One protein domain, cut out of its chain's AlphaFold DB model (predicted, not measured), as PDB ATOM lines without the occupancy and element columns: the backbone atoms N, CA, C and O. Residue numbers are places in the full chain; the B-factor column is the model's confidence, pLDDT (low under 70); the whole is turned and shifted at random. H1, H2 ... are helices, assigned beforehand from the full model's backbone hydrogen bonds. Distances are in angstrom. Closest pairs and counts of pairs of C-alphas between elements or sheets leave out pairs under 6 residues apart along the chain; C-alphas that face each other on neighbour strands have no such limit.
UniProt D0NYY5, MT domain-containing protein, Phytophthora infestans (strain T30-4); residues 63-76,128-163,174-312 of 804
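Overview. This is residues 63 to 76, 128 to 163 and 174 to 312 of the 804 residues of the protein "MT domain-containing protein" of Phytophthora infestans (strain T30-4) (UniProt D0NYY5). What does the model look like? Two long helices, H2 and H3, run side by side in opposite directions; H1 crosses H2 on the side away from H3, while on H3's other side H9 crosses its middle and H6 packs across its first residues, 180 to 187. What completes it? Short helices H4 to H7 form a winding run, with H4 packed on H9 and H6 on the first residues of H3, and unnamed residues 259 to 281 lead from H7 to H8. How much is there? The compact whole prints 189 residues with nine named helices, H1 to H9 in chain order, and no named strand; it is all helix, with a radius of gyration of the C-alphas of 17.6 A and spans of 56 by 39 by 33 A.

Arrangement. What touches the longest helix? H3, residues 180 to 214, is the hub, touching three helices. H2, residues 130 to 159, touches it at a shallow tilt of 22 degrees, opposite ways; their closest C-alphas, Leu 139 and Asn 203, are 5.3 A apart. H9, residues 294 to 311, touches it with residues 297 to 305 alone at a steep tilt of 59 degrees, the same way; the closest C-alphas, Ile 198 and Ala 301, are 5.5 A apart. Where are the short helices? H6, residues 245 to 251, touches H3 about perpendicular at 88 degrees, the C-alphas of Gly 183 and Val 250 being closest at 5.9 A. H7, residues 255 to 258, and H6 only just touch, only at the corner, with 3 pairs of C-alphas within 8 A, the closest being Gly 248 and Pro 255 at 5.1 A. H5, residues 239 to 243, touches H7, with the closest C-alphas, Ser 242 and Pro 255, 4.4 A apart. What remains? H1, residues 63 to 76, touches residues 145 to 152 of H2 alone at a steep tilt of 67 degrees, the closest C-alphas, Ala 72 and Gly 148, being 5.6 A apart. H4, residues 230 to 236, touches H9 about perpendicular at 75 degrees, with the C-alphas of Cys 231 and Leu 305 closest at 6.4 A. H8, residues 282 to 285, is near H3, with 6 pairs of C-alphas within 10 A. How do the backbones run? Every O i to N i+4 pair is within hydrogen-bond range in H1, H2, H3, H4 and H9, and 2 of 3 are in H6; H5 has 0 of 1 but 2 of 2 O i to N i+3 pairs, and H7 and H8 are too short for an O i to N i+4 pair.

Along the chain. Where do the longest helices lie? H3 runs 50.5 A from C-alpha 180 at (151.147, 87.289, 175.903) to C-alpha 214 at (176.833, 110.523, 212.684), and H2 is 43.0 A long. Where are the first and last helices? H1, 19.9 A long, begins at C-alpha 63 (162.115, 83.323, 198.260), and H9, 25.9 A long, ends at C-alpha 311 (170.504, 118.439, 195.445).

Size, cuts and confidence. Where are the cuts and long links? Residues 77 to 127 and 164 to 173 are not printed, with C-alpha gaps of 32.2 A and 8.5 A; the links H3 to H4 and H7 to H8 are long. Where is confidence low? The printed part has a mean pLDDT of 79.0, with 35 residues under 70, among them residues 63 to 76.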
ATOM      1  N   GLN A  63     162.015  84.286 199.357       45.06
ATOM      2  CA  GLN A  63     162.115  83.323 198.260       45.06
ATOM      3  C   GLN A  63     162.617  84.018 196.992       45.06
ATOM      4  O   GLN A  63     163.605  83.565 196.421       45.06
ATOM      5  N   ASP A  64     162.051  85.178 196.657       49.38
ATOM      6  CA  ASP A  64     162.473  86.035 195.548       49.38
ATOM      7  C   ASP A  64     163.918  86.500 195.722       49.38
ATOM      8  O   ASP A  64     164.679  86.519 194.760       49.38
ATOM      9  N   PHE A  65     164.348  86.802 196.953       49.44
ATOM     10  CA  PHE A  65     165.745  87.131 197.230       49.44
ATOM     11  C   PHE A  65     166.683  85.951 196.970       49.44
ATOM     12  O   PHE A  65     167.692  86.121 196.293       49.44
ATOM     13  N   LYS A  66     166.353  84.751 197.464       57.78
ATOM     14  CA  LYS A  66     167.158  83.544 197.208       57.78
ATOM     15  C   LYS A  66     167.192  83.195 195.723       57.78
ATOM     16  O   LYS A  66     168.249  82.858 195.211       57.78
ATOM     17  N   GLN A  67     166.058  83.303 195.038       60.41
ATOM     18  CA  GLN A  67     165.939  83.009 193.614       60.41
ATOM     19  C   GLN A  67     166.681  84.042 192.756       60.41
ATOM     20  O   GLN A  67     167.342  83.671 191.792       60.41
ATOM     21  N   THR A  68     166.627  85.323 193.127       61.66
ATOM     22  CA  THR A  68     167.336  86.397 192.417       61.66
ATOM     23  C   THR A  68     168.840  86.341 192.666       61.66
ATOM     24  O   THR A  68     169.607  86.528 191.727       61.66
ATOM     25  N   LEU A  69     169.278  86.030 193.892       57.62
ATOM     26  CA  LEU A  69     170.693  85.780 194.174       57.62
ATOM     27  C   LEU A  69     171.212  84.559 193.414       57.62
ATOM     28  O   LEU A  69     172.244  84.663 192.765       57.62
ATOM     29  N   ALA A  70     170.476  83.444 193.429       66.25
ATOM     30  CA  ALA A  70     170.848  82.246 192.679       66.25
ATOM     31  C   ALA A  70     170.942  82.527 191.172       66.25
ATOM     32  O   ALA A  70     171.861  82.058 190.509       66.25
ATOM     33  N   TYR A  71     170.025  83.333 190.631       63.50
ATOM     34  CA  TYR A  71     170.076  83.769 189.238       63.50
ATOM     35  C   TYR A  71     171.284  84.678 188.947       63.50
ATOM     36  O   TYR A  71     171.927  84.521 187.915       63.50
ATOM     37  N   ALA A  72     171.632  85.598 189.852       56.06
ATOM     38  CA  ALA A  72     172.823  86.438 189.710       56.06
ATOM     39  C   ALA A  72     174.126  85.616 189.782       56.06
ATOM     40  O   ALA A  72     175.043  85.851 188.999       56.06
ATOM     41  N   GLU A  73     174.197  84.631 190.682       65.94
ATOM     42  CA  GLU A  73     175.317  83.686 190.799       65.94
ATOM     43  C   GLU A  73     175.478  82.828 189.533       65.94
ATOM     44  O   GLU A  73     176.578  82.737 188.989       65.94
ATOM     45  N   ASP A  74     174.382  82.268 189.012       69.25
ATOM     46  CA  ASP A  74     174.350  81.511 187.751       69.25
ATOM     47  C   ASP A  74     174.737  82.387 186.545       69.25
ATOM     48  O   ASP A  74     175.522  81.976 185.691       69.25
ATOM     49  N   TYR A  75     174.266  83.636 186.490       59.88
ATOM     50  CA  TYR A  75     174.666  84.588 185.451       59.88
ATOM     51  C   TYR A  75     176.176  84.873 185.475       59.88
ATOM     52  O   TYR A  75     176.820  84.841 184.424       59.88
ATOM     53  N   MET A  76     176.760  85.099 186.659       58.81
ATOM     54  CA  MET A  76     178.210  85.287 186.807       58.81
ATOM     55  C   MET A  76     178.986  84.044 186.355       58.81
ATOM     56  O   MET A  76     179.947  84.172 185.599       58.81
ATOM     57  N   VAL A 128     182.709 102.843 212.465       34.06
ATOM     58  CA  VAL A 128     181.672 103.051 213.492       34.06
ATOM     59  C   VAL A 128     180.640 101.915 213.442       34.06
ATOM     60  O   VAL A 128     179.945 101.763 212.452       34.06
ATOM     61  N   GLY A 129     180.500 101.173 214.549       40.03
ATOM     62  CA  GLY A 129     179.265 100.534 215.053       40.03
ATOM     63  C   GLY A 129     178.513  99.463 214.230       40.03
ATOM     64  O   GLY A 129     178.354  99.525 213.016       40.03
ATOM     65  N   SER A 130     177.902  98.505 214.941       41.59
ATOM     66  CA  SER A 130     177.051  97.445 214.367       41.59
ATOM     67  C   SER A 130     175.791  97.965 213.654       41.59
ATOM     68  O   SER A 130     175.377  97.369 212.664       41.59
ATOM     69  N   ALA A 131     175.206  99.088 214.092       38.97
ATOM     70  CA  ALA A 131     174.010  99.669 213.467       38.97
ATOM     71  C   ALA A 131     174.293 100.195 212.050       38.97
ATOM     72  O   ALA A 131     173.606  99.802 211.114       38.97
ATOM     73  N   GLN A 132     175.388 100.949 211.860       48.66
ATOM     74  CA  GLN A 132     175.814 101.388 210.527       48.66
ATOM     75  C   GLN A 132     175.982 100.195 209.585       48.66
ATOM     76  O   GLN A 132     175.540 100.256 208.440       48.66
ATOM     77  N   SER A 133     176.506  99.077 210.097       58.91
ATOM     78  CA  SER A 133     176.617  97.843 209.324       58.91
ATOM     79  C   SER A 133     175.263  97.232 208.938       58.91
ATOM     80  O   SER A 133     175.177  96.610 207.888       58.91
ATOM     81  N   GLU A 134     174.199  97.409 209.728       68.88
ATOM     82  CA  GLU A 134     172.873  96.829 209.475       68.88
ATOM     83  C   GLU A 134     172.065  97.632 208.447       68.88
ATOM     84  O   GLU A 134     171.526  97.045 207.502       68.88
ATOM     85  N   GLU A 135     172.011  98.964 208.574       71.19
ATOM     86  CA  GLU A 135     171.353  99.812 207.574       71.19
ATOM     87  C   GLU A 135     172.114  99.800 206.240       71.19
ATOM     88  O   GLU A 135     171.488  99.693 205.183       71.19
ATOM     89  N   GLU A 136     173.453  99.821 206.267       76.00
ATOM     90  CA  GLU A 136     174.268  99.677 205.055       76.00
ATOM     91  C   GLU A 136     174.115  98.283 204.437       76.00
ATOM     92  O   GLU A 136     173.923  98.174 203.227       76.00
ATOM     93  N   ARG A 137     174.100  97.207 205.238       76.25
ATOM     94  CA  ARG A 137     173.846  95.845 204.737       76.25
ATOM     95  C   ARG A 137     172.454  95.716 204.133       76.25
ATOM     96  O   ARG A 137     172.313  95.080 203.093       76.25
ATOM     97  N   THR A 138     171.433  96.307 204.747       81.56
ATOM     98  CA  THR A 138     170.056  96.273 204.229       81.56
ATOM     99  C   THR A 138     169.935  97.066 202.928       81.56
ATOM    100  O   THR A 138     169.327  96.580 201.971       81.56
ATOM    101  N   LEU A 139     170.564  98.244 202.850       87.69
ATOM    102  CA  LEU A 139     170.647  99.038 201.625       87.69
ATOM    103  C   LEU A 139     171.367  98.267 200.510       87.69
ATOM    104  O   LEU A 139     170.831  98.151 199.407       87.69
ATOM    105  N   LEU A 140     172.533  97.681 200.796       83.12
ATOM    106  CA  LEU A 140     173.297  96.879 199.835       83.12
ATOM    107  C   LEU A 140     172.511  95.651 199.372       83.12
ATOM    108  O   LEU A 140     172.438  95.393 198.176       83.12
ATOM    109  N   LYS A 141     171.853  94.938 200.292       82.25
ATOM    110  CA  LYS A 141     171.007  93.781 199.982       82.25
ATOM    111  C   LYS A 141     169.902  94.137 198.985       82.25
ATOM    112  O   LYS A 141     169.726  93.437 197.993       82.25
ATOM    113  N   ASN A 142     169.166  95.218 199.243       85.44
ATOM    114  CA  ASN A 142     168.073  95.643 198.365       85.44
ATOM    115  C   ASN A 142     168.592  96.213 197.039       85.44
ATOM    116  O   ASN A 142     167.969  96.004 196.002       85.44
ATOM    117  N   THR A 143     169.759  96.863 197.056       88.06
ATOM    118  CA  THR A 143     170.449  97.313 195.840       88.06
ATOM    119  C   THR A 143     170.813  96.113 194.963       88.06
ATOM    120  O   THR A 143     170.419  96.072 193.803       88.06
ATOM    121  N   MET A 144     171.454  95.080 195.522       84.06
ATOM    122  CA  MET A 144     171.793  93.847 194.797       84.06
ATOM    123  C   MET A 144     170.556  93.104 194.279       84.06
ATOM    124  O   MET A 144     170.563  92.607 193.157       84.06
ATOM    125  N   LEU A 145     169.481  93.050 195.073       83.38
ATOM    126  CA  LEU A 145     168.212  92.464 194.639       83.38
ATOM    127  C   LEU A 145     167.665  93.187 193.400       83.38
ATOM    128  O   LEU A 145     167.258  92.540 192.437       83.38
ATOM    129  N   ARG A 146     167.703  94.525 193.399       92.12
ATOM    130  CA  ARG A 146     167.275  95.331 192.254       92.12
ATOM    131  C   ARG A 146     168.144  95.080 191.020       92.12
ATOM    132  O   ARG A 146     167.605  94.951 189.925       92.12
ATOM    133  N   GLU A 147     169.460  94.972 191.193       88.56
ATOM    134  CA  GLU A 147     170.388  94.643 190.104       88.56
ATOM    135  C   GLU A 147     170.103  93.275 189.484       88.56
ATOM    136  O   GLU A 147     170.011  93.161 188.264       88.56
ATOM    137  N   GLY A 148     169.879  92.245 190.303       85.25
ATOM    138  CA  GLY A 148     169.539  90.917 189.793       85.25
ATOM    139  C   GLY A 148     168.230  90.906 188.993       85.25
ATOM    140  O   GLY A 148     168.149  90.266 187.945       85.25
ATOM    141  N   LEU A 149     167.223  91.674 189.428       85.25
ATOM    142  CA  LEU A 149     165.975  91.842 188.676       85.25
ATOM    143  C   LEU A 149     166.181  92.586 187.347       85.25
ATOM    144  O   LEU A 149     165.547  92.230 186.353       85.25
ATOM    145  N   LEU A 150     167.078  93.578 187.292       89.38
ATOM    146  CA  LEU A 150     167.437  94.255 186.039       89.38
ATOM    147  C   LEU A 150     168.120  93.302 185.055       89.38
ATOM    148  O   LEU A 150     167.783  93.310 183.871       89.38
ATOM    149  N   VAL A 151     169.036  92.452 185.529       86.75
ATOM    150  CA  VAL A 151     169.673  91.422 184.689       86.75
ATOM    151  C   VAL A 151     168.615  90.468 184.136       86.75
ATOM    152  O   VAL A 151     168.565  90.238 182.927       86.75
ATOM    153  N   LYS A 152     167.697  90.002 184.993       87.88
ATOM    154  CA  LYS A 152     166.586  89.132 184.591       87.88
ATOM    155  C   LYS A 152     165.702  89.784 183.529       87.88
ATOM    156  O   LYS A 152     165.339  89.140 182.547       87.88
ATOM    157  N   LEU A 153     165.385  91.070 183.689       90.00
ATOM    158  CA  LEU A 153     164.627  91.843 182.705       90.00
ATOM    159  C   LEU A 153     165.364  91.934 181.361       90.00
ATOM    160  O   LEU A 153     164.760  91.728 180.306       90.00
ATOM    161  N   HIS A 154     166.665  92.221 181.387       89.19
ATOM    162  CA  HIS A 154     167.481  92.280 180.178       89.19
ATOM    163  C   HIS A 154     167.531  90.936 179.445       89.19
ATOM    164  O   HIS A 154     167.380  90.921 178.221       89.19
ATOM    165  N   ASP A 155     167.680  89.820 180.159       87.19
ATOM    166  CA  ASP A 155     167.687  88.481 179.565       87.19
ATOM    167  C   ASP A 155     166.318  88.089 178.991       87.19
ATOM    168  O   ASP A 155     166.251  87.559 177.880       87.19
ATOM    169  N   LEU A 156     165.212  88.413 179.669       86.62
ATOM    170  CA  LEU A 156     163.860  88.213 179.124       86.62
ATOM    171  C   LEU A 156     163.654  88.985 177.814       86.62
ATOM    172  O   LEU A 156     163.100  88.470 176.845       86.62
ATOM    173  N   ILE A 157     164.162  90.214 177.737       86.81
ATOM    174  CA  ILE A 157     164.059  91.030 176.521       86.81
ATOM    175  C   ILE A 157     165.000  90.516 175.426       86.81
ATOM    176  O   ILE A 157     164.646  90.518 174.246       86.81
ATOM    177  N   LYS A 158     166.189  90.037 175.799       85.94
ATOM    178  CA  LYS A 158     167.157  89.446 174.870       85.94
ATOM    179  C   LYS A 158     166.634  88.141 174.269       85.94
ATOM    180  O   LYS A 158     166.770  87.948 173.066       85.94
ATOM    181  N   THR A 159     166.002  87.285 175.069       84.19
ATOM    182  CA  THR A 159     165.380  86.024 174.620       84.19
ATOM    183  C   THR A 159     164.108  86.244 173.798       84.19
ATOM    184  O   THR A 159     163.762  85.414 172.959       84.19
ATOM    185  N   ALA A 160     163.419  87.373 173.984       80.31
ATOM    186  CA  ALA A 160     162.320  87.800 173.117       80.31
ATOM    187  C   ALA A 160     162.797  88.344 171.754       80.31
ATOM    188  O   ALA A 160     161.987  88.550 170.846       80.31
ATOM    189  N   ARG A 161     164.104  88.584 171.579       78.75
ATOM    190  CA  ARG A 161     164.663  89.039 170.305       78.75
ATOM    191  C   ARG A 161     164.900  87.848 169.372       78.75
ATOM    192  O   ARG A 161     165.649  86.944 169.737       78.75
ATOM    193  N   PRO A 162     164.307  87.827 168.165       71.38
ATOM    194  CA  PRO A 162     164.527  86.728 167.234       71.38
ATOM    195  C   PRO A 162     166.005  86.669 166.801       71.38
ATOM    196  O   PRO A 162     166.625  87.725 166.618       71.38
ATOM    197  N   PRO A 163     166.579  85.464 166.617       62.09
ATOM    198  CA  PRO A 163     167.965  85.311 166.194       62.09
ATOM    199  C   PRO A 163     168.180  85.965 164.824       62.09
ATOM    200  O   PRO A 163     167.392  85.778 163.893       62.09
ATOM    201  N   LYS A 174     165.870  92.939 163.943       63.00
ATOM    202  CA  LYS A 174     164.443  92.780 164.251       63.00
ATOM    203  C   LYS A 174     164.175  93.162 165.715       63.00
ATOM    204  O   LYS A 174     164.938  92.788 166.618       63.00
ATOM    205  N   GLU A 175     163.132  93.966 165.922       68.69
ATOM    206  CA  GLU A 175     162.650  94.325 167.258       68.69
ATOM    207  C   GLU A 175     162.261  93.048 168.028       68.69
ATOM    208  O   GLU A 175     161.866  92.055 167.407       68.69
ATOM    209  N   PRO A 176     162.405  93.028 169.365       74.81
ATOM    210  CA  PRO A 176     161.940  91.897 170.156       74.81
ATOM    211  C   PRO A 176     160.425  91.745 170.008       74.81
ATOM    212  O   PRO A 176     159.694  92.735 169.992       74.81
ATOM    213  N   VAL A 177     159.957  90.509 169.878       73.81
ATOM    214  CA  VAL A 177     158.535  90.190 169.722       73.81
ATOM    215  C   VAL A 177     158.085  89.472 170.982       73.81
ATOM    216  O   VAL A 177     158.676  88.467 171.377       73.81
ATOM    217  N   PHE A 178     157.044  89.998 171.620       76.56
ATOM    218  CA  PHE A 178     156.490  89.426 172.839       76.56
ATOM    219  C   PHE A 178     155.189  88.704 172.514       76.56
ATOM    220  O   PHE A 178     154.298  89.273 171.884       76.56
ATOM    221  N   ASP A 179     155.085  87.459 172.965       74.25
ATOM    222  CA  ASP A 179     153.794  86.812 173.144       74.25
ATOM    223  C   ASP A 179     153.161  87.272 174.474       74.25
ATOM    224  O   ASP A 179     153.785  87.963 175.289       74.25
ATOM    225  N   VAL A 180     151.898  86.903 174.696       72.56
ATOM    226  CA  VAL A 180     151.147  87.289 175.903       72.56
ATOM    227  C   VAL A 180     151.801  86.743 177.184       72.56
ATOM    228  O   VAL A 180     151.780  87.414 178.216       72.56
ATOM    229  N   SER A 181     152.430  85.564 177.124       75.69
ATOM    230  CA  SER A 181     153.088  84.930 178.275       75.69
ATOM    231  C   SER A 181     154.344  85.699 178.685       75.69
ATOM    232  O   SER A 181     154.448  86.170 179.816       75.69
ATOM    233  N   LYS A 182     155.256  85.937 177.739       76.56
ATOM    234  CA  LYS A 182     156.488  86.710 177.932       76.56
ATOM    235  C   LYS A 182     156.194  88.153 178.321       76.56
ATOM    236  O   LYS A 182     156.895  88.720 179.151       76.56
ATOM    237  N   GLY A 183     155.142  88.748 177.760       76.25
ATOM    238  CA  GLY A 183     154.660  90.063 178.182       76.25
ATOM    239  C   GLY A 183     154.241  90.107 179.651       76.25
ATOM    240  O   GLY A 183     154.567  91.061 180.357       76.25
ATOM    241  N   THR A 184     153.571  89.055 180.124       75.94
ATOM    242  CA  THR A 184     153.162  88.909 181.529       75.94
ATOM    243  C   THR A 184     154.371  88.722 182.450       75.94
ATOM    244  O   THR A 184     154.433  89.333 183.514       75.94
ATOM    245  N   GLU A 185     155.374  87.950 182.026       78.94
ATOM    246  CA  GLU A 185     156.635  87.794 182.768       78.94
ATOM    247  C   GLU A 185     157.405  89.114 182.885       78.94
ATOM    248  O   GLU A 185     157.868  89.468 183.972       78.94
ATOM    249  N   VAL A 186     157.495  89.881 181.792       83.19
ATOM    250  CA  VAL A 186     158.112  91.215 181.803       83.19
ATOM    251  C   VAL A 186     157.356  92.148 182.747       83.19
ATOM    252  O   VAL A 186     157.987  92.819 183.560       83.19
ATOM    253  N   LEU A 187     156.020  92.159 182.704       80.50
ATOM    254  CA  LEU A 187     155.201  92.946 183.629       80.50
ATOM    255  C   LEU A 187     155.477  92.577 185.093       80.50
ATOM    256  O   LEU A 187     155.619  93.463 185.932       80.50
ATOM    257  N   HIS A 188     155.587  91.287 185.401       79.50
ATOM    258  CA  HIS A 188     155.849  90.824 186.758       79.50
ATOM    259  C   HIS A 188     157.220  91.290 187.276       79.50
ATOM    260  O   HIS A 188     157.303  91.851 188.369       79.50
ATOM    261  N   VAL A 189     158.276  91.159 186.464       84.00
ATOM    262  CA  VAL A 189     159.619  91.659 186.818       84.00
ATOM    263  C   VAL A 189     159.622  93.181 186.977       84.00
ATOM    264  O   VAL A 189     160.277  93.707 187.874       84.00
ATOM    265  N   LEU A 190     158.863  93.901 186.149       85.31
ATOM    266  CA  LEU A 190     158.706  95.348 186.259       85.31
ATOM    267  C   LEU A 190     158.025  95.756 187.582       85.31
ATOM    268  O   LEU A 190     158.518  96.642 188.279       85.31
ATOM    269  N   LEU A 191     156.962  95.063 187.995       82.62
ATOM    270  CA  LEU A 191     156.322  95.304 189.294       82.62
ATOM    271  C   LEU A 191     157.277  95.019 190.466       82.62
ATOM    272  O   LEU A 191     157.397  95.849 191.367       82.62
ATOM    273  N   GLN A 192     158.036  93.919 190.411       83.75
ATOM    274  CA  GLN A 192     159.069  93.620 191.412       83.75
ATOM    275  C   GLN A 192     160.163  94.704 191.451       83.75
ATOM    276  O   GLN A 192     160.589  95.121 192.529       83.75
ATOM    277  N   LEU A 193     160.599  95.214 190.292       88.75
ATOM    278  CA  LEU A 193     161.574  96.307 190.196       88.75
ATOM    279  C   LEU A 193     161.066  97.605 190.824       88.75
ATOM    280  O   LEU A 193     161.849  98.307 191.470       88.75
ATOM    281  N   ARG A 194     159.776  97.921 190.656       88.38
ATOM    282  CA  ARG A 194     159.142  99.072 191.309       88.38
ATOM    283  C   ARG A 194     159.192  98.917 192.826       88.38
ATOM    284  O   ARG A 194     159.667  99.820 193.511       88.38
ATOM    285  N   ASP A 195     158.758  97.771 193.338       83.75
ATOM    286  CA  ASP A 195     158.624  97.541 194.776       83.75
ATOM    287  C   ASP A 195     159.997  97.511 195.473       83.75
ATOM    288  O   ASP A 195     160.211  98.183 196.487       83.75
ATOM    289  N   VAL A 196     160.982  96.825 194.881       87.50
ATOM    290  CA  VAL A 196     162.370  96.851 195.371       87.50
ATOM    291  C   VAL A 196     162.982  98.247 195.206       87.50
ATOM    292  O   VAL A 196     163.719  98.698 196.079       87.50
ATOM    293  N   GLY A 197     162.649  98.976 194.137       92.00
ATOM    294  CA  GLY A 197     163.065 100.365 193.936       92.00
ATOM    295  C   GLY A 197     162.615 101.294 195.065       92.00
ATOM    296  O   GLY A 197     163.416 102.101 195.540       92.00
ATOM    297  N   ILE A 198     161.375 101.146 195.545       90.81
ATOM    298  CA  ILE A 198     160.852 101.892 196.703       90.81
ATOM    299  C   ILE A 198     161.688 101.578 197.944       90.81
ATOM    300  O   ILE A 198     162.133 102.498 198.628       90.81
ATOM    301  N   LEU A 199     161.967 100.293 198.198       90.25
ATOM    302  CA  LEU A 199     162.801  99.873 199.325       90.25
ATOM    303  C   LEU A 199     164.220 100.436 199.228       90.25
ATOM    304  O   LEU A 199     164.771 100.862 200.240       90.25
ATOM    305  N   VAL A 200     164.838 100.451 198.046       92.81
ATOM    306  CA  VAL A 200     166.175 101.036 197.878       92.81
ATOM    307  C   VAL A 200     166.154 102.521 198.224       92.81
ATOM    308  O   VAL A 200     166.971 102.957 199.029       92.81
ATOM    309  N   VAL A 201     165.198 103.289 197.701       93.94
ATOM    310  CA  VAL A 201     165.107 104.731 197.977       93.94
ATOM    311  C   VAL A 201     164.786 105.023 199.444       93.94
ATOM    312  O   VAL A 201     165.396 105.914 200.036       93.94
ATOM    313  N   GLU A 202     163.912 104.235 200.069       92.44
ATOM    314  CA  GLU A 202     163.643 104.312 201.507       92.44
ATOM    315  C   GLU A 202     164.906 104.011 202.336       92.44
ATOM    316  O   GLU A 202     165.195 104.693 203.320       92.44
ATOM    317  N   ASN A 203     165.717 103.035 201.924       92.19
ATOM    318  CA  ASN A 203     166.979 102.731 202.600       92.19
ATOM    319  C   ASN A 203     168.059 103.791 202.347       92.19
ATOM    320  O   ASN A 203     168.824 104.079 203.262       92.19
ATOM    321  N   ILE A 204     168.100 104.430 201.170       91.31
ATOM    322  CA  ILE A 204     168.961 105.600 200.917       91.31
ATOM    323  C   ILE A 204     168.548 106.758 201.835       91.31
ATOM    324  O   ILE A 204     169.411 107.447 202.379       91.31
ATOM    325  N   LEU A 205     167.244 106.959 202.067       91.12
ATOM    326  CA  LEU A 205     166.745 107.945 203.031       91.12
ATOM    327  C   LEU A 205     167.251 107.643 204.440       91.12
ATOM    328  O   LEU A 205     167.882 108.499 205.057       91.12
ATOM    329  N   ARG A 206     167.042 106.415 204.922       87.44
ATOM    330  CA  ARG A 206     167.514 105.973 206.246       87.44
ATOM    331  C   ARG A 206     169.036 106.079 206.380       87.44
ATOM    332  O   ARG A 206     169.538 106.486 207.426       87.44
ATOM    333  N   TRP A 207     169.771 105.782 205.313       87.12
ATOM    334  CA  TRP A 207     171.223 105.921 205.258       87.12
ATOM    335  C   TRP A 207     171.676 107.387 205.323       87.12
ATOM    336  O   TRP A 207     172.576 107.712 206.098       87.12
ATOM    337  N   HIS A 208     171.020 108.308 204.608       86.94
ATOM    338  CA  HIS A 208     171.257 109.750 204.754       86.94
ATOM    339  C   HIS A 208     170.901 110.254 206.164       86.94
ATOM    340  O   HIS A 208     171.654 111.036 206.748       86.94
ATOM    341  N   GLU A 209     169.801 109.782 206.762       85.69
ATOM    342  CA  GLU A 209     169.448 110.083 208.157       85.69
ATOM    343  C   GLU A 209     170.522 109.644 209.138       85.69
ATOM    344  O   GLU A 209     170.872 110.415 210.039       85.69
ATOM    345  N   LEU A 210     171.055 108.437 208.953       80.81
ATOM    346  CA  LEU A 210     172.153 107.922 209.751       80.81
ATOM    347  C   LEU A 210     173.412 108.771 209.557       80.81
ATOM    348  O   LEU A 210     174.006 109.197 210.542       80.81
ATOM    349  N   ARG A 211     173.784 109.096 208.316       74.12
ATOM    350  CA  ARG A 211     174.973 109.908 208.025       74.12
ATOM    351  C   ARG A 211     174.920 111.285 208.642       74.12
ATOM    352  O   ARG A 211     175.883 111.684 209.276       74.12
ATOM    353  N   VAL A 212     173.798 111.986 208.540       77.50
ATOM    354  CA  VAL A 212     173.681 113.304 209.177       77.50
ATOM    355  C   VAL A 212     173.619 113.176 210.705       77.50
ATOM    356  O   VAL A 212     174.074 114.069 211.412       77.50
ATOM    357  N   ARG A 213     173.119 112.061 211.257       73.31
ATOM    358  CA  ARG A 213     173.197 111.787 212.705       73.31
ATOM    359  C   ARG A 213     174.655 111.601 213.153       73.31
ATOM    360  O   ARG A 213     175.081 112.195 214.148       73.31
ATOM    361  N   LEU A 214     175.429 110.822 212.400       67.75
ATOM    362  CA  LEU A 214     176.833 110.523 212.684       67.75
ATOM    363  C   LEU A 214     177.746 111.736 212.411       67.75
ATOM    364  O   LEU A 214     178.552 112.091 213.269       67.75
ATOM    365  N   ALA A 215     177.535 112.458 211.309       64.94
ATOM    366  CA  ALA A 215     178.335 113.588 210.832       64.94
ATOM    367  C   ALA A 215     177.449 114.746 210.294       64.94
ATOM    368  O   ALA A 215     177.306 114.915 209.086       64.94
ATOM    369  N   PRO A 216     176.845 115.575 211.170       66.56
ATOM    370  CA  PRO A 216     175.899 116.631 210.800       66.56
ATOM    371  C   PRO A 216     176.539 117.804 210.059       66.56
ATOM    372  O   PRO A 216     175.837 118.515 209.352       66.56
ATOM    373  N   MET A 217     177.854 117.985 210.211       56.75
ATOM    374  CA  MET A 217     178.629 119.024 209.528       56.75
ATOM    375  C   MET A 217     179.227 118.536 208.201       56.75
ATOM    376  O   MET A 217     179.823 119.321 207.472       56.75
ATOM    377  N   ALA A 218     179.095 117.241 207.884       60.75
ATOM    378  CA  ALA A 218     179.547 116.712 206.608       60.75
ATOM    379  C   ALA A 218     178.481 116.973 205.533       60.75
ATOM    380  O   ALA A 218     177.294 116.728 205.784       60.75
ATOM    381  N   PRO A 219     178.875 117.428 204.329       69.81
ATOM    382  CA  PRO A 219     177.938 117.565 203.227       69.81
ATOM    383  C   PRO A 219     177.327 116.201 202.897       69.81
ATOM    384  O   PRO A 219     178.000 115.167 202.925       69.81
ATOM    385  N   LEU A 220     176.032 116.197 202.586       79.62
ATOM    386  CA  LEU A 220     175.356 114.980 202.162       79.62
ATOM    387  C   LEU A 220     175.930 114.551 200.805       79.62
ATOM    388  O   LEU A 220     175.986 115.348 199.872       79.62
ATOM    389  N   LEU A 221     176.353 113.293 200.697       81.75
ATOM    390  CA  LEU A 221     176.916 112.741 199.465       81.75
ATOM    391  C   LEU A 221     175.931 111.776 198.812       81.75
ATOM    392  O   LEU A 221     175.261 111.038 199.538       81.75
ATOM    393  N   PRO A 222     175.893 111.703 197.471       86.44
ATOM    394  CA  PRO A 222     175.079 110.710 196.790       86.44
ATOM    395  C   PRO A 222     175.505 109.288 197.182       86.44
ATOM    396  O   PRO A 222     176.695 108.986 197.357       86.44
ATOM    397  N   PHE A 223     174.522 108.395 197.303       88.00
ATOM    398  CA  PHE A 223     174.784 106.970 197.468       88.00
ATOM    399  C   PHE A 223     175.443 106.420 196.197       88.00
ATOM    400  O   PHE A 223     174.921 106.593 195.089       88.00
ATOM    401  N   ARG A 224     176.604 105.769 196.359       83.44
ATOM    402  CA  ARG A 224     177.360 105.175 195.252       83.44
ATOM    403  C   ARG A 224     177.355 103.658 195.341       83.44
ATOM    404  O   ARG A 224     177.786 103.110 196.350       83.44
ATOM    405  N   PHE A 225     176.987 103.008 194.248       83.50
ATOM    406  CA  PHE A 225     177.113 101.566 194.058       83.50
ATOM    407  C   PHE A 225     177.966 101.329 192.808       83.50
ATOM    408  O   PHE A 225     177.747 101.983 191.792       83.50
ATOM    409  N   GLU A 226     179.000 100.489 192.918       76.94
ATOM    410  CA  GLU A 226     179.978 100.243 191.839       76.94
ATOM    411  C   GLU A 226     180.582 101.530 191.236       76.94
ATOM    412  O   GLU A 226     180.849 101.622 190.045       76.94
ATOM    413  N   ASN A 227     180.813 102.547 192.076       73.38
ATOM    414  CA  ASN A 227     181.308 103.888 191.717       73.38
ATOM    415  C   ASN A 227     180.327 104.810 190.970       73.38
ATOM    416  O   ASN A 227     180.676 105.966 190.718       73.38
ATOM    417  N   TYR A 228     179.089 104.392 190.725       76.81
ATOM    418  CA  TYR A 228     178.060 105.223 190.095       76.81
ATOM    419  C   TYR A 228     177.110 105.827 191.129       76.81
ATOM    420  O   TYR A 228     176.762 105.167 192.106       76.81
ATOM    421  N   ASN A 229     176.662 107.069 190.910       87.88
ATOM    422  CA  ASN A 229     175.543 107.639 191.664       87.88
ATOM    423  C   ASN A 229     174.290 106.799 191.382       87.88
ATOM    424  O   ASN A 229     173.758 106.809 190.268       87.88
ATOM    425  N   TYR A 230     173.833 106.052 192.386       91.62
ATOM    426  CA  TYR A 230     172.798 105.049 192.175       91.62
ATOM    427  C   TYR A 230     171.440 105.675 191.848       91.62
ATOM    428  O   TYR A 230     170.694 105.123 191.049       91.62
ATOM    429  N   CYS A 231     171.138 106.866 192.376       92.00
ATOM    430  CA  CYS A 231     169.910 107.589 192.039       92.00
ATOM    431  C   CYS A 231     169.870 107.968 190.548       92.00
ATOM    432  O   CYS A 231     168.828 107.852 189.904       92.00
ATOM    433  N   VAL A 232     171.014 108.379 189.984       90.62
ATOM    434  CA  VAL A 232     171.150 108.681 188.546       90.62
ATOM    435  C   VAL A 232     170.999 107.412 187.718       90.62
ATOM    436  O   VAL A 232     170.278 107.410 186.721       90.62
ATOM    437  N   LYS A 233     171.628 106.318 188.159       91.00
ATOM    438  CA  LYS A 233     171.487 105.009 187.525       91.00
ATOM    439  C   LYS A 233     170.017 104.570 187.488       91.00
ATOM    440  O   LYS A 233     169.481 104.389 186.396       91.00
ATOM    441  N   MET A 234     169.341 104.560 188.642       93.19
ATOM    442  CA  MET A 234     167.919 104.212 188.781       93.19
ATOM    443  C   MET A 234     167.025 104.991 187.816       93.19
ATOM    444  O   MET A 234     166.137 104.399 187.207       93.19
ATOM    445  N   LEU A 235     167.270 106.293 187.639       92.44
ATOM    446  CA  LEU A 235     166.517 107.129 186.702       92.44
ATOM    447  C   LEU A 235     166.643 106.650 185.246       92.44
ATOM    448  O   LEU A 235     165.723 106.842 184.455       92.44
ATOM    449  N   SER A 236     167.778 106.057 184.878       91.50
ATOM    450  CA  SER A 236     168.104 105.694 183.497       91.50
ATOM    451  C   SER A 236     167.968 104.209 183.155       91.50
ATOM    452  O   SER A 236     167.830 103.891 181.975       91.50
ATOM    453  N   ASP A 237     167.948 103.318 184.153       90.69
ATOM    454  CA  ASP A 237     167.998 101.857 183.963       90.69
ATOM    455  C   ASP A 237     166.890 101.314 183.057       90.69
ATOM    456  O   ASP A 237     167.106 100.364 182.316       90.69
ATOM    457  N   LEU A 238     165.703 101.924 183.088       91.31
ATOM    458  CA  LEU A 238     164.545 101.480 182.305       91.31
ATOM    459  C   LEU A 238     164.378 102.234 180.977       91.31
ATOM    460  O   LEU A 238     163.475 101.926 180.202       91.31
ATOM    461  N   ASN A 239     165.261 103.189 180.655       91.06
ATOM    462  CA  ASN A 239     165.133 104.013 179.447       91.06
ATOM    463  C   ASN A 239     165.135 103.185 178.160       91.06
ATOM    464  O   ASN A 239     164.472 103.560 177.193       91.06
ATOM    465  N   PHE A 240     165.855 102.063 178.134       89.88
ATOM    466  CA  PHE A 240     165.917 101.200 176.955       89.88
ATOM    467  C   PHE A 240     164.549 100.594 176.598       89.88
ATOM    468  O   PHE A 240     164.299 100.338 175.422       89.88
ATOM    469  N   LEU A 241     163.633 100.436 177.563       86.88
ATOM    470  CA  LEU A 241     162.282  99.925 177.310       86.88
ATOM    471  C   LEU A 241     161.484 100.844 176.383       86.88
ATOM    472  O   LEU A 241     160.714 100.364 175.556       86.88
ATOM    473  N   SER A 242     161.739 102.156 176.441       86.00
ATOM    474  CA  SER A 242     161.091 103.132 175.555       86.00
ATOM    475  C   SER A 242     161.437 102.945 174.076       86.00
ATOM    476  O   SER A 242     160.709 103.409 173.203       86.00
ATOM    477  N   THR A 243     162.527 102.227 173.781       85.44
ATOM    478  CA  THR A 243     162.944 101.916 172.408       85.44
ATOM    479  C   THR A 243     162.210 100.707 171.822       85.44
ATOM    480  O   THR A 243     162.342 100.435 170.631       85.44
ATOM    481  N   ILE A 244     161.431  99.985 172.635       84.88
ATOM    482  CA  ILE A 244     160.781  98.731 172.262       84.88
ATOM    483  C   ILE A 244     159.289  98.976 172.010       84.88
ATOM    484  O   ILE A 244     158.477  98.998 172.935       84.88
ATOM    485  N   LYS A 245     158.903  99.144 170.742       79.81
ATOM    486  CA  LYS A 245     157.518  99.488 170.372       79.81
ATOM    487  C   LYS A 245     156.534  98.355 170.662       79.81
ATOM    488  O   LYS A 245     155.460  98.600 171.206       79.81
ATOM    489  N   SER A 246     156.933  97.120 170.353       79.56
ATOM    490  CA  SER A 246     156.139  95.902 170.571       79.56
ATOM    491  C   SER A 246     155.737  95.693 172.037       79.56
ATOM    492  O   SER A 246     154.639  95.208 172.315       79.56
ATOM    493  N   LEU A 247     156.593  96.106 172.977       76.94
ATOM    494  CA  LEU A 247     156.351  95.982 174.411       76.94
ATOM    495  C   LEU A 247     155.175  96.856 174.860       76.94
ATOM    496  O   LEU A 247     154.368  96.426 175.682       76.94
ATOM    497  N   GLY A 248     155.035  98.051 174.278       69.94
ATOM    498  CA  GLY A 248     153.934  98.954 174.597       69.94
ATOM    499  C   GLY A 248     152.569  98.360 174.263       69.94
ATOM    500  O   GLY A 248     151.650  98.425 175.076       69.94
ATOM    501  N   THR A 249     152.455  97.691 173.112       73.56
ATOM    502  CA  THR A 249     151.240  96.971 172.693       73.56
ATOM    503  C   THR A 249     150.852  95.838 173.640       73.56
ATOM    504  O   THR A 249     149.666  95.655 173.895       73.56
ATOM    505  N   VAL A 250     151.825  95.100 174.184       72.19
ATOM    506  CA  VAL A 250     151.551  93.950 175.064       72.19
ATOM    507  C   VAL A 250     151.255  94.381 176.502       72.19
ATOM    508  O   VAL A 250     150.367  93.825 177.142       72.19
ATOM    509  N   LEU A 251     151.944  95.408 177.005       72.06
ATOM    510  CA  LEU A 251     151.688  95.956 178.341       72.06
ATOM    511  C   LEU A 251     150.472  96.900 178.375       72.06
ATOM    512  O   LEU A 251     149.901  97.153 179.437       72.06
ATOM    513  N   GLY A 252     150.047  97.408 177.216       69.19
ATOM    514  CA  GLY A 252     148.979  98.401 177.102       69.19
ATOM    515  C   GLY A 252     149.401  99.790 177.589       69.19
ATOM    516  O   GLY A 252     148.556 100.547 178.065       69.19
ATOM    517  N   VAL A 253     150.696 100.108 177.489       71.38
ATOM    518  CA  VAL A 253     151.313 101.358 177.959       71.38
ATOM    519  C   VAL A 253     152.123 101.977 176.822       71.38
ATOM    520  O   VAL A 253     152.800 101.271 176.082       71.38
ATOM    521  N   ASN A 254     152.091 103.303 176.681       77.06
ATOM    522  CA  ASN A 254     152.915 103.994 175.691       77.06
ATOM    523  C   ASN A 254     154.416 103.848 176.047       77.06
ATOM    524  O   ASN A 254     154.810 104.287 177.126       77.06
ATOM    525  N   PRO A 255     155.283 103.297 175.170       79.12
ATOM    526  CA  PRO A 255     156.706 103.097 175.474       79.12
ATOM    527  C   PRO A 255     157.439 104.371 175.913       79.12
ATOM    528  O   PRO A 255     158.349 104.318 176.738       79.12
ATOM    529  N   SER A 256     157.029 105.536 175.400       80.38
ATOM    530  CA  SER A 256     157.641 106.820 175.763       80.38
ATOM    531  C   SER A 256     157.509 107.154 177.254       80.38
ATOM    532  O   SER A 256     158.440 107.721 177.824       80.38
ATOM    533  N   THR A 257     156.435 106.714 177.922       81.69
ATOM    534  CA  THR A 257     156.210 106.990 179.351       81.69
ATOM    535  C   THR A 257     157.100 106.154 180.271       81.69
ATOM    536  O   THR A 257     157.155 106.419 181.468       81.69
ATOM    537  N   MET A 258     157.829 105.162 179.743       80.50
ATOM    538  CA  MET A 258     158.792 104.357 180.510       80.50
ATOM    539  C   MET A 258     160.152 105.051 180.677       80.50
ATOM    540  O   MET A 258     160.950 104.662 181.530       80.50
ATOM    541  N   LYS A 259     160.438 106.078 179.869       88.69
ATOM    542  CA  LYS A 259     161.696 106.825 179.938       88.69
ATOM    543  C   LYS A 259     161.714 107.705 181.190       88.69
ATOM    544  O   LYS A 259     160.774 108.452 181.430       88.69
ATOM    545  N   GLN A 260     162.793 107.642 181.970       90.69
ATOM    546  CA  GLN A 260     162.950 108.385 183.228       90.69
ATOM    547  C   GLN A 260     161.776 108.174 184.195       90.69
ATOM    548  O   GLN A 260     161.319 109.103 184.860       90.69
ATOM    549  N   ASN A 261     161.285 106.934 184.259       89.25
ATOM    550  CA  ASN A 261     160.133 106.553 185.066       89.25
ATOM    551  C   ASN A 261     160.394 105.254 185.861       89.25
ATOM    552  O   ASN A 261     159.785 104.216 185.593       89.25
ATOM    553  N   PRO A 262     161.321 105.281 186.838       90.62
ATOM    554  CA  PRO A 262     161.750 104.088 187.573       90.62
ATOM    555  C   PRO A 262     160.651 103.441 188.423       90.62
ATOM    556  O   PRO A 262     160.764 102.266 188.764       90.62
ATOM    557  N   PHE A 263     159.606 104.198 188.766       90.12
ATOM    558  CA  PHE A 263     158.494 103.738 189.597       90.12
ATOM    559  C   PHE A 263     157.232 103.409 188.806       90.12
ATOM    560  O   PHE A 263     156.213 103.092 189.415       90.12
ATOM    561  N   MET A 264     157.298 103.462 187.470       84.38
ATOM    562  CA  MET A 264     156.160 103.160 186.601       84.38
ATOM    563  C   MET A 264     154.955 104.025 186.957       84.38
ATOM    564  O   MET A 264     153.856 103.545 187.191       84.38
ATOM    565  N   MET A 265     155.176 105.328 187.048       81.81
ATOM    566  CA  MET A 265     154.119 106.296 187.281       81.81
ATOM    567  C   MET A 265     153.347 106.584 185.985       81.81
ATOM    568  O   MET A 265     153.866 106.329 184.896       81.81
ATOM    569  N   PRO A 266     152.118 107.127 186.053       76.56
ATOM    570  CA  PRO A 266     151.330 107.431 184.855       76.56
ATOM    571  C   PRO A 266     152.030 108.370 183.861       76.56
ATOM    572  O   PRO A 266     151.868 108.209 182.656       76.56
ATOM    573  N   ALA A 267     152.835 109.306 184.371       79.75
ATOM    574  CA  ALA A 267     153.659 110.218 183.588       79.75
ATOM    575  C   ALA A 267     155.138 110.084 184.003       79.75
ATOM    576  O   ALA A 267     155.412 109.797 185.174       79.75
ATOM    577  N   PRO A 268     156.092 110.281 183.078       86.44
ATOM    578  CA  PRO A 268     157.515 110.271 183.393       86.44
ATOM    579  C   PRO A 268     157.903 111.495 184.234       86.44
ATOM    580  O   PRO A 268     157.246 112.534 184.187       86.44
ATOM    581  N   ILE A 269     159.004 111.397 184.985       86.50
ATOM    582  CA  ILE A 269     159.446 112.450 185.918       86.50
ATOM    583  C   ILE A 269     159.543 113.851 185.267       86.50
ATOM    584  O   ILE A 269     159.080 114.802 185.894       86.50
ATOM    585  N   PRO A 270     160.073 114.035 184.038       86.38
ATOM    586  CA  PRO A 270     160.160 115.364 183.418       86.38
ATOM    587  C   PRO A 270     158.812 116.057 183.167       86.38
ATOM    588  O   PRO A 270     158.777 117.277 183.048       86.38
ATOM    589  N   GLU A 271     157.718 115.299 183.074       83.81
ATOM    590  CA  GLU A 271     156.373 115.814 182.779       83.81
ATOM    591  C   GLU A 271     155.565 116.122 184.050       83.81
ATOM    592  O   GLU A 271     154.418 116.561 183.974       83.81
ATOM    593  N   ARG A 272     156.141 115.889 185.234       80.62
ATOM    594  CA  ARG A 272     155.454 116.033 186.521       80.62
ATOM    595  C   ARG A 272     155.956 117.243 187.291       80.62
ATOM    596  O   ARG A 272     157.128 117.607 187.227       80.62
ATOM    597  N   ASP A 273     155.048 117.865 188.039       81.31
ATOM    598  CA  ASP A 273     155.363 119.074 188.790       81.31
ATOM    599  C   ASP A 273     156.068 118.752 190.117       81.31
ATOM    600  O   ASP A 273     155.508 118.108 191.008       81.31
ATOM    601  N   PHE A 274     157.303 119.239 190.245       83.81
ATOM    602  CA  PHE A 274     158.117 119.175 191.460       83.81
ATOM    603  C   PHE A 274     158.548 120.573 191.945       83.81
ATOM    604  O   PHE A 274     159.564 120.711 192.634       83.81
ATOM    605  N   LYS A 275     157.809 121.634 191.585       75.44
ATOM    606  CA  LYS A 275     158.079 123.006 192.049       75.44
ATOM    607  C   LYS A 275     158.155 123.084 193.578       75.44
ATOM    608  O   LYS A 275     157.365 122.473 194.296       75.44
ATOM    609  N   GLY A 276     159.144 123.822 194.084       75.25
ATOM    610  CA  GLY A 276     159.389 123.986 195.520       75.25
ATOM    611  C   GLY A 276     159.931 122.741 196.236       75.25
ATOM    612  O   GLY A 276     160.138 122.781 197.447       75.25
ATOM    613  N   LEU A 277     160.164 121.622 195.533       82.00
ATOM    614  CA  LEU A 277     160.790 120.438 196.129       82.00
ATOM    615  C   LEU A 277     162.292 120.654 196.360       82.00
ATOM    616  O   LEU A 277     162.825 120.164 197.351       82.00
ATOM    617  N   ARG A 278     162.963 121.390 195.461       75.50
ATOM    618  CA  ARG A 278     164.400 121.701 195.570       75.50
ATOM    619  C   ARG A 278     164.705 122.582 196.776       75.50
ATOM    620  O   ARG A 278     165.665 122.315 197.485       75.50
ATOM    621  N   ASP A 279     163.837 123.555 197.030       81.38
ATOM    622  CA  ASP A 279     164.032 124.570 198.070       81.38
ATOM    623  C   ASP A 279     163.736 124.034 199.479       81.38
ATOM    624  O   ASP A 279     164.094 124.642 200.486       81.38
ATOM    625  N   LYS A 280     163.093 122.863 199.573       79.31
ATOM    626  CA  LYS A 280     162.784 122.217 200.847       79.31
ATOM    627  C   LYS A 280     163.966 121.377 201.333       79.31
ATOM    628  O   LYS A 280     164.465 120.523 200.590       79.31
ATOM    629  N   PRO A 281     164.368 121.495 202.613       79.88
ATOM    630  CA  PRO A 281     165.302 120.543 203.193       79.88
ATOM    631  C   PRO A 281     164.639 119.166 203.206       79.88
ATOM    632  O   PRO A 281     163.499 119.033 203.652       79.88
ATOM    633  N   TRP A 282     165.342 118.124 202.765       78.94
ATOM    634  CA  TRP A 282     164.779 116.770 202.647       78.94
ATOM    635  C   TRP A 282     164.102 116.247 203.927       78.94
ATOM    636  O   TRP A 282     163.130 115.502 203.853       78.94
ATOM    637  N   ARG A 283     164.554 116.688 205.110       77.06
ATOM    638  CA  ARG A 283     163.955 116.357 206.419       77.06
ATOM    639  C   ARG A 283     162.525 116.882 206.600       77.06
ATOM    640  O   ARG A 283     161.757 116.307 207.364       77.06
ATOM    641  N   SER A 284     162.171 117.968 205.917       78.50
ATOM    642  CA  SER A 284     160.832 118.572 205.965       78.50
ATOM    643  C   SER A 284     159.807 117.838 205.099       78.50
ATOM    644  O   SER A 284     158.611 118.079 205.241       78.50
ATOM    645  N   LEU A 285     160.251 116.914 204.237       76.00
ATOM    646  CA  LEU A 285     159.384 116.235 203.274       76.00
ATOM    647  C   LEU A 285     158.424 115.215 203.918       76.00
ATOM    648  O   LEU A 285     157.499 114.780 203.246       76.00
ATOM    649  N   ARG A 286     158.611 114.855 205.204       75.69
ATOM    650  CA  ARG A 286     157.755 113.916 205.974       75.69
ATOM    651  C   ARG A 286     157.393 112.629 205.202       75.69
ATOM    652  O   ARG A 286     156.266 112.143 205.276       75.69
ATOM    653  N   LEU A 287     158.366 112.090 204.472       83.38
ATOM    654  CA  LEU A 287     158.205 110.910 203.621       83.38
ATOM    655  C   LEU A 287     158.157 109.628 204.457       83.38
ATOM    656  O   LEU A 287     158.792 109.556 205.512       83.38
ATOM    657  N   PHE A 288     157.430 108.622 203.970       84.06
ATOM    658  CA  PHE A 288     157.277 107.303 204.593       84.06
ATOM    659  C   PHE A 288     156.706 107.363 206.025       84.06
ATOM    660  O   PHE A 288     157.116 106.613 206.910       84.06
ATOM    661  N   THR A 289     155.769 108.285 206.276       73.94
ATOM    662  CA  THR A 289     155.138 108.483 207.599       73.94
ATOM    663  C   THR A 289     153.974 107.535 207.883       73.94
ATOM    664  O   THR A 289     153.729 107.227 209.048       73.94
ATOM    665  N   SER A 290     153.292 107.045 206.845       65.25
ATOM    666  CA  SER A 290     152.263 106.001 206.927       65.25
ATOM    667  C   SER A 290     152.759 104.743 206.217       65.25
ATOM    668  O   SER A 290     153.236 104.818 205.085       65.25
ATOM    669  N   SER A 291     152.659 103.589 206.881       62.25
ATOM    670  CA  SER A 291     153.012 102.293 206.284       62.25
ATOM    671  C   SER A 291     151.855 101.665 205.497       62.25
ATOM    672  O   SER A 291     152.083 100.681 204.793       62.25
ATOM    673  N   ASP A 292     150.645 102.217 205.612       64.31
ATOM    674  CA  ASP A 292     149.413 101.516 205.231       64.31
ATOM    675  C   ASP A 292     148.916 101.872 203.819       64.31
ATOM    676  O   ASP A 292     148.111 101.135 203.255       64.31
ATOM    677  N   ASP A 293     149.418 102.958 203.213       76.00
ATOM    678  CA  ASP A 293     149.039 103.374 201.855       76.00
ATOM    679  C   ASP A 293     150.158 103.089 200.828       76.00
ATOM    680  O   ASP A 293     151.175 103.796 200.797       76.00
ATOM    681  N   PRO A 294     149.993 102.084 199.945       72.31
ATOM    682  CA  PRO A 294     151.001 101.745 198.947       72.31
ATOM    683  C   PRO A 294     151.164 102.827 197.869       72.31
ATOM    684  O   PRO A 294     152.267 102.993 197.350       72.31
ATOM    685  N   VAL A 295     150.115 103.592 197.547       76.19
ATOM    686  CA  VAL A 295     150.182 104.659 196.534       76.19
ATOM    687  C   VAL A 295     151.027 105.815 197.061       76.19
ATOM    688  O   VAL A 295     151.915 106.313 196.361       76.19
ATOM    689  N   GLN A 296     150.819 106.188 198.326       80.88
ATOM    690  CA  GLN A 296     151.618 107.218 198.982       80.88
ATOM    691  C   GLN A 296     153.093 106.817 199.087       80.88
ATOM    692  O   GLN A 296     153.964 107.653 198.857       80.88
ATOM    693  N   ARG A 297     153.404 105.540 199.352       83.69
ATOM    694  CA  ARG A 297     154.799 105.061 199.407       83.69
ATOM    695  C   ARG A 297     155.534 105.191 198.076       83.69
ATOM    696  O   ARG A 297     156.713 105.547 198.070       83.69
ATOM    697  N   VAL A 298     154.856 104.927 196.958       85.06
ATOM    698  CA  VAL A 298     155.429 105.119 195.615       85.06
ATOM    699  C   VAL A 298     155.702 106.608 195.371       85.06
ATOM    700  O   VAL A 298     156.795 106.977 194.940       85.06
ATOM    701  N   ALA A 299     154.739 107.475 195.702       84.62
ATOM    702  CA  ALA A 299     154.884 108.924 195.562       84.62
ATOM    703  C   ALA A 299     156.005 109.492 196.452       84.62
ATOM    704  O   ALA A 299     156.749 110.381 196.031       84.62
ATOM    705  N   ASP A 300     156.160 108.968 197.667       89.31
ATOM    706  CA  ASP A 300     157.213 109.365 198.597       89.31
ATOM    707  C   ASP A 300     158.604 108.963 198.092       89.31
ATOM    708  O   ASP A 300     159.537 109.770 198.139       89.31
ATOM    709  N   ALA A 301     158.736 107.750 197.544       91.25
ATOM    710  CA  ALA A 301     159.971 107.299 196.912       91.25
ATOM    711  C   ALA A 301     160.341 108.170 195.699       91.25
ATOM    712  O   ALA A 301     161.487 108.604 195.578       91.25
ATOM    713  N   GLU A 302     159.381 108.499 194.831       91.31
ATOM    714  CA  GLU A 302     159.616 109.385 193.685       91.31
ATOM    715  C   GLU A 302     160.078 110.779 194.123       91.31
ATOM    716  O   GLU A 302     161.102 111.272 193.645       91.31
ATOM    717  N   ARG A 303     159.385 111.391 195.091       90.81
ATOM    718  CA  ARG A 303     159.764 112.700 195.643       90.81
ATOM    719  C   ARG A 303     161.175 112.682 196.217       90.81
ATOM    720  O   ARG A 303     161.945 113.608 195.967       90.81
ATOM    721  N   TYR A 304     161.540 111.640 196.962       93.44
ATOM    722  CA  TYR A 304     162.883 111.565 197.528       93.44
ATOM    723  C   TYR A 304     163.963 111.358 196.463       93.44
ATOM    724  O   TYR A 304     165.016 111.998 196.526       93.44
ATOM    725  N   LEU A 305     163.699 110.516 195.459       93.12
ATOM    726  CA  LEU A 305     164.613 110.294 194.342       93.12
ATOM    727  C   LEU A 305     164.881 111.604 193.586       93.12
ATOM    728  O   LEU A 305     166.039 111.958 193.363       93.12
ATOM    729  N   VAL A 306     163.827 112.355 193.249       90.94
ATOM    730  CA  VAL A 306     163.937 113.653 192.561       90.94
ATOM    731  C   VAL A 306     164.678 114.679 193.418       90.94
ATOM    732  O   VAL A 306     165.506 115.432 192.897       90.94
ATOM    733  N   TRP A 307     164.445 114.685 194.734       92.44
ATOM    734  CA  TRP A 307     165.198 115.533 195.654       92.44
ATOM    735  C   TRP A 307     166.697 115.197 195.635       92.44
ATOM    736  O   TRP A 307     167.518 116.108 195.515       92.44
ATOM    737  N   CYS A 308     167.059 113.908 195.676       91.00
ATOM    738  CA  CYS A 308     168.454 113.459 195.600       91.00
ATOM    739  C   CYS A 308     169.113 113.893 194.286       91.00
ATOM    740  O   CYS A 308     170.202 114.456 194.304       91.00
ATOM    741  N   LEU A 309     168.437 113.687 193.154       89.62
ATOM    742  CA  LEU A 309     168.928 114.077 191.827       89.62
ATOM    743  C   LEU A 309     169.127 115.592 191.689       89.62
ATOM    744  O   LEU A 309     169.997 116.044 190.949       89.62
ATOM    745  N   SER A 310     168.314 116.377 192.393       87.62
ATOM    746  CA  SER A 310     168.354 117.836 192.320       87.62
ATOM    747  C   SER A 310     169.425 118.457 193.215       87.62
ATOM    748  O   SER A 310     169.987 119.482 192.837       87.62
ATOM    749  N   ASN A 311     169.695 117.847 194.375       86.38
ATOM    750  CA  ASN A 311     170.504 118.439 195.445       86.38
ATOM    751  C   ASN A 311     171.849 117.733 195.691       86.38
ATOM    752  O   ASN A 311     172.708 118.300 196.358       86.38
ATOM    753  N   LEU A 312     172.053 116.514 195.178       83.06
ATOM    754  CA  LEU A 312     173.255 115.703 195.420       83.06
ATOM    755  C   LEU A 312     173.971 115.401 194.094       83.06
ATOM    756  O   LEU A 312     173.717 114.376 193.457       83.06
TER     757      LEU A 312